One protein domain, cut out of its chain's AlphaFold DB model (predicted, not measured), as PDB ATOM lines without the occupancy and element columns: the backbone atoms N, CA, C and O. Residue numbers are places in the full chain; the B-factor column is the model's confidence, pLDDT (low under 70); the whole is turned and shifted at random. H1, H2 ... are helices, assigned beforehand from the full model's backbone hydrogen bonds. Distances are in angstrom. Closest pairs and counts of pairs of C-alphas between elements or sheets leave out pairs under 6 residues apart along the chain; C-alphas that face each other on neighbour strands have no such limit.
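This is residues 168 to 176 and 187 to 224 of the 289 residues of the protein "DDE-1 domain-containing protein" of Fusarium oxysporum (strain Fo5176) (UniProt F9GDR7). A short helix, H1, lies side by side with the first part of one long, unbent helix, H2, and the rest of H2 sticks out as a bare arm, residues 201 to 223. The printed part has 47 residues, with two named helices, H1 then H2, and no named strand: all helix. It is extended, a rod with a radius of gyration of the C-alphas of 17.3 A and spans of 54 by 17 by 7 A.

H1, residues 168 to 176, and H2, residues 187 to 223, touch, the closest C-alphas being those of Ile 170 and Gly 196, 6.2 A apart. H2 touches H1 with residues 189 to 196 alone. They run opposite ways at a shallow tilt of 23 degrees. In H2 every O i to N i+4 pair is within hydrogen-bond range; in H1, 4 of 5 are.

H1 begins at C-alpha 168 (94.057, 144.836, 103.047). H2 runs 53.9 A, from C-alpha 187 (91.376, 127.527, 97.032) to C-alpha 223 (130.872, 164.151, 99.944); H1 measures 12.7 A.

The C-alphas farthest apart, of Asp 187 and Lys 224, are 55.0 A apart. Residues 177 to 186 are not printed; C-alphas 176 and 187 stand 17.2 A apart across the cut. No printed residue is under 70 in pLDDT.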
ATOM      1  N   ARG A 168      95.301 144.232 102.542       84.06
ATOM      2  CA  ARG A 168      94.057 144.836 103.047       84.06
ATOM      3  C   ARG A 168      93.074 145.150 101.929       84.06
ATOM      4  O   ARG A 168      91.871 144.976 102.111       84.06
ATOM      5  N   ASP A 169      93.570 145.590 100.776       82.62
ATOM      6  CA  ASP A 169      92.720 145.864  99.615       82.62
ATOM      7  C   ASP A 169      92.129 144.563  99.068       82.62
ATOM      8  O   ASP A 169      90.933 144.495  98.792       82.62
ATOM      9  N   ILE A 170      92.933 143.494  99.015       83.81
ATOM     10  CA  ILE A 170      92.449 142.163  98.630       83.81
ATOM     11  C   ILE A 170      91.419 141.639  99.635       83.81
ATOM     12  O   ILE A 170      90.397 141.094  99.227       83.81
ATOM     13  N   GLU A 171      91.634 141.815 100.941       83.69
ATOM     14  CA  GLU A 171      90.668 141.403 101.967       83.69
ATOM     15  C   GLU A 171      89.333 142.147 101.850       83.69
ATOM     16  O   GLU A 171      88.279 141.519 101.946       83.69
ATOM     17  N   ARG A 172      89.364 143.456 101.579       81.75
ATOM     18  CA  ARG A 172      88.154 144.259 101.338       81.75
ATOM     19  C   ARG A 172      87.395 143.795 100.097       81.75
ATOM     20  O   ARG A 172      86.171 143.723 100.141       81.75
ATOM     21  N   LEU A 173      88.101 143.462  99.014       80.06
ATOM     22  CA  LEU A 173      87.485 142.907  97.805       80.06
ATOM     23  C   LEU A 173      86.881 141.522  98.081       80.06
ATOM     24  O   LEU A 173      85.735 141.272  97.723       80.06
ATOM     25  N   LEU A 174      87.598 140.650  98.799       82.25
ATOM     26  CA  LEU A 174      87.124 139.310  99.169       82.25
ATOM     27  C   LEU A 174      85.850 139.329 100.028       82.25
ATOM     28  O   LEU A 174      85.040 138.414  99.899       82.25
ATOM     29  N   GLN A 175      85.678 140.333 100.895       80.38
ATOM     30  CA  GLN A 175      84.477 140.513 101.729       80.38
ATOM     31  C   GLN A 175      83.242 140.959 100.935       80.38
ATOM     32  O   GLN A 175      82.125 140.782 101.411       80.38
ATOM     33  N   ARG A 176      83.436 141.555  99.753       75.44
ATOM     34  CA  ARG A 176      82.358 142.082  98.904       75.44
ATOM     35  C   ARG A 176      81.869 141.088  97.848       75.44
ATOM     36  O   ARG A 176      80.834 141.333  97.239       75.44
ATOM     37  N   ASP A 187      90.038 127.500  97.624       80.31
ATOM     38  CA  ASP A 187      91.376 127.527  97.032       80.31
ATOM     39  C   ASP A 187      91.660 128.873  96.364       80.31
ATOM     40  O   ASP A 187      92.724 129.454  96.584       80.31
ATOM     41  N   VAL A 188      90.671 129.448  95.672       82.50
ATOM     42  CA  VAL A 188      90.758 130.800  95.095       82.50
ATOM     43  C   VAL A 188      90.978 131.853  96.186       82.50
ATOM     44  O   VAL A 188      91.881 132.687  96.077       82.50
ATOM     45  N   ARG A 189      90.232 131.780  97.298       81.50
ATOM     46  CA  ARG A 189      90.421 132.683  98.446       81.50
ATOM     47  C   ARG A 189      91.821 132.552  99.053       81.50
ATOM     48  O   ARG A 189      92.425 133.558  99.433       81.50
ATOM     49  N   MET A 190      92.357 131.334  99.149       83.31
ATOM     50  CA  MET A 190      93.724 131.116  99.631       83.31
ATOM     51  C   MET A 190      94.778 131.677  98.674       83.31
ATOM     52  O   MET A 190      95.733 132.301  99.143       83.31
ATOM     53  N   ILE A 191      94.608 131.498  97.362       88.12
ATOM     54  CA  ILE A 191      95.502 132.055  96.339       88.12
ATOM     55  C   ILE A 191      95.524 133.584  96.436       88.12
ATOM     56  O   ILE A 191      96.604 134.171  96.512       88.12
ATOM     57  N   LEU A 192      94.360 134.231  96.543       87.00
ATOM     58  CA  LEU A 192      94.256 135.689  96.664       87.00
ATOM     59  C   LEU A 192      94.889 136.214  97.961       87.00
ATOM     60  O   LEU A 192      95.635 137.191  97.933       87.00
ATOM     61  N   ARG A 193      94.699 135.528  99.095       86.62
ATOM     62  CA  ARG A 193      95.396 135.877 100.347       86.62
ATOM     63  C   ARG A 193      96.914 135.719 100.235       86.62
ATOM     64  O   ARG A 193      97.654 136.541 100.774       86.62
ATOM     65  N   LYS A 194      97.399 134.683  99.540       90.12
ATOM     66  CA  LYS A 194      98.837 134.503  99.269       90.12
ATOM     67  C   LYS A 194      99.379 135.603  98.351       90.12
ATOM     68  O   LYS A 194     100.477 136.089  98.608       90.12
ATOM     69  N   ALA A 195      98.604 136.035  97.356       88.88
ATOM     70  CA  ALA A 195      98.940 137.185  96.521       88.88
ATOM     71  C   ALA A 195      99.000 138.485  97.346       88.88
ATOM     72  O   ALA A 195      99.933 139.262  97.199       88.88
ATOM     73  N   GLY A 196      98.085 138.684  98.299       90.19
ATOM     74  CA  GLY A 196      98.129 139.833  99.213       90.19
ATOM     75  C   GLY A 196      99.381 139.853 100.081       90.19
ATOM     76  O   GLY A 196     100.058 140.872 100.175       90.19
ATOM     77  N   LYS A 197      99.752 138.701 100.649       89.69
ATOM     78  CA  LYS A 197     101.000 138.575 101.416       89.69
ATOM     79  C   LYS A 197     102.238 138.864 100.567       89.69
ATOM     80  O   LYS A 197     103.186 139.458 101.073       89.69
ATOM     81  N   SER A 198     102.254 138.453  99.296       90.44
ATOM     82  CA  SER A 198     103.387 138.741  98.412       90.44
ATOM     83  C   SER A 198     103.451 140.219  98.004       90.44
ATOM     84  O   SER A 198     104.555 140.751  97.878       90.44
ATOM     85  N   LEU A 199     102.310 140.911  97.880       90.31
ATOM     86  CA  LEU A 199     102.263 142.369  97.713       90.31
ATOM     87  C   LEU A 199     102.839 143.098  98.930       90.31
ATOM     88  O   LEU A 199     103.694 143.960  98.758       90.31
ATOM     89  N   ASP A 200     102.457 142.704 100.147       89.69
ATOM     90  CA  ASP A 200     102.988 143.316 101.373       89.69
ATOM     91  C   ASP A 200     104.508 143.113 101.503       89.69
ATOM     92  O   ASP A 200     105.239 144.041 101.851       89.69
ATOM     93  N   GLN A 201     105.011 141.917 101.170       90.94
ATOM     94  CA  GLN A 201     106.451 141.627 101.155       90.94
ATOM     95  C   GLN A 201     107.210 142.489 100.137       90.94
ATOM     96  O   GLN A 201     108.312 142.970 100.424       90.94
ATOM     97  N   ARG A 202     106.623 142.707  98.953       90.06
ATOM     98  CA  ARG A 202     107.172 143.622  97.945       90.06
ATOM     99  C   ARG A 202     107.155 145.061  98.449       90.06
ATOM    100  O   ARG A 202     108.194 145.706  98.394       90.06
ATOM    101  N   GLY A 203     106.038 145.525  99.009       88.94
ATOM    102  CA  GLY A 203     105.915 146.860  99.600       88.94
ATOM    103  C   GLY A 203     106.972 147.119 100.676       88.94
ATOM    104  O   GLY A 203     107.669 148.129 100.625       88.94
ATOM    105  N   ALA A 204     107.177 146.166 101.590       89.19
ATOM    106  CA  ALA A 204     108.215 146.254 102.616       89.19
ATOM    107  C   ALA A 204     109.634 146.330 102.019       89.19
ATOM    108  O   ALA A 204     110.465 147.117 102.475       89.19
ATOM    109  N   SER A 205     109.903 145.548 100.969       91.88
ATOM    110  CA  SER A 205     111.191 145.565 100.266       91.88
ATOM    111  C   SER A 205     111.439 146.898  99.553       91.88
ATOM    112  O   SER A 205     112.548 147.426  99.630       91.88
ATOM    113  N   THR A 206     110.414 147.471  98.914       91.88
ATOM    114  CA  THR A 206     110.486 148.782  98.254       91.88
ATOM    115  C   THR A 206     110.813 149.882  99.257       91.88
ATOM    116  O   THR A 206     111.771 150.620  99.045       91.88
ATOM    117  N   VAL A 207     110.112 149.934 100.395       90.19
ATOM    118  CA  VAL A 207     110.382 150.925 101.455       90.19
ATOM    119  C   VAL A 207     111.826 150.820 101.954       90.19
ATOM    120  O   VAL A 207     112.515 151.827 102.116       90.19
ATOM    121  N   PHE A 208     112.327 149.601 102.160       92.81
ATOM    122  CA  PHE A 208     113.710 149.391 102.585       92.81
ATOM    123  C   PHE A 208     114.732 149.845 101.528       92.81
ATOM    124  O   PHE A 208     115.760 150.443 101.860       92.81
ATOM    125  N   GLN A 209     114.461 149.590 100.247       93.12
ATOM    126  CA  GLN A 209     115.298 150.066  99.145       93.12
ATOM    127  C   GLN A 209     115.279 151.594  99.037       93.12
ATOM    128  O   GLN A 209     116.336 152.204  98.881       93.12
ATOM    129  N   GLU A 210     114.118 152.227  99.190       93.38
ATOM    130  CA  GLU A 210     113.977 153.684  99.200       93.38
ATOM    131  C   GLU A 210     114.757 154.326 100.350       93.38
ATOM    132  O   GLU A 210     115.474 155.306 100.134       93.38
ATOM    133  N   GLN A 211     114.710 153.734 101.549       93.44
ATOM    134  CA  GLN A 211     115.528 154.170 102.685       93.44
ATOM    135  C   GLN A 211     117.027 154.077 102.375       93.44
ATOM    136  O   GLN A 211     117.765 155.035 102.614       93.44
ATOM    137  N   LYS A 212     117.492 152.963 101.792       94.81
ATOM    138  CA  LYS A 212     118.896 152.816 101.369       94.81
ATOM    139  C   LYS A 212     119.297 153.865 100.337       94.81
ATOM    140  O   LYS A 212     120.355 154.475 100.478       94.81
ATOM    141  N   ILE A 213     118.452 154.103  99.333       93.19
ATOM    142  CA  ILE A 213     118.680 155.133  98.314       93.19
ATOM    143  C   ILE A 213     118.758 156.516  98.968       93.19
ATOM    144  O   ILE A 213     119.639 157.300  98.618       93.19
ATOM    145  N   ALA A 214     117.886 156.826  99.929       91.44
ATOM    146  CA  ALA A 214     117.904 158.098 100.647       91.44
ATOM    147  C   ALA A 214     119.207 158.293 101.439       91.44
ATOM    148  O   ALA A 214     119.838 159.346 101.331       91.44
ATOM    149  N   VAL A 215     119.659 157.265 102.165       94.81
ATOM    150  CA  VAL A 215     120.930 157.289 102.910       94.81
ATOM    151  C   VAL A 215     122.123 157.460 101.968       94.81
ATOM    152  O   VAL A 215     122.970 158.322 102.201       94.81
ATOM    153  N   GLN A 216     122.179 156.702 100.872       92.56
ATOM    154  CA  GLN A 216     123.247 156.824  99.875       92.56
ATOM    155  C   GLN A 216     123.254 158.206  99.214       92.56
ATOM    156  O   GLN A 216     124.312 158.817  99.062       92.56
ATOM    157  N   LYS A 217     122.079 158.749  98.868       90.44
ATOM    158  CA  LYS A 217     121.951 160.118  98.349       90.44
ATOM    159  C   LYS A 217     122.445 161.152  99.362       90.44
ATOM    160  O   LYS A 217     123.123 162.092  98.955       90.44
ATOM    161  N   ALA A 218     122.163 160.973 100.653       86.69
ATOM    162  CA  ALA A 218     122.659 161.848 101.714       86.69
ATOM    163  C   ALA A 218     124.189 161.765 101.871       86.69
ATOM    164  O   ALA A 218     124.844 162.799 101.981       86.69
ATOM    165  N   GLN A 219     124.775 160.567 101.798       90.69
ATOM    166  CA  GLN A 219     126.233 160.382 101.815       90.69
ATOM    167  C   GLN A 219     126.904 161.047 100.607       90.69
ATOM    168  O   GLN A 219     127.862 161.799 100.768       90.69
ATOM    169  N   ILE A 220     126.363 160.842  99.400       86.31
ATOM    170  CA  ILE A 220     126.850 161.501  98.180       86.31
ATOM    171  C   ILE A 220     126.709 163.026  98.296       86.31
ATOM    172  O   ILE A 220     127.601 163.755  97.872       86.31
ATOM    173  N   ALA A 221     125.617 163.529  98.877       78.94
ATOM    174  CA  ALA A 221     125.429 164.960  99.112       78.94
ATOM    175  C   ALA A 221     126.432 165.530 100.129       78.94
ATOM    176  O   ALA A 221     126.877 166.660  99.949       78.94
ATOM    177  N   GLY A 222     126.818 164.756 101.148       77.06
ATOM    178  CA  GLY A 222     127.840 165.141 102.126       77.06
ATOM    179  C   GLY A 222     129.271 165.125 101.575       77.06
ATOM    180  O   GLY A 222     130.090 165.935 101.994       77.06
ATOM    181  N   LEU A 223     129.568 164.232 100.621       80.38
ATOM    182  CA  LEU A 223     130.872 164.151  99.944       80.38
ATOM    183  C   LEU A 223     131.024 165.164  98.802       80.38
ATOM    184  O   LEU A 223     132.144 165.506  98.423       80.38
ATOM    185  N   LYS A 224     129.915 165.650  98.231       75.56
ATOM    186  CA  LYS A 224     129.960 166.739  97.253       75.56
ATOM    187  C   LYS A 224     130.469 168.007  97.946       75.56
ATOM    188  O   LYS A 224     129.945 168.357  99.004       75.56
TER     189      LYS A 224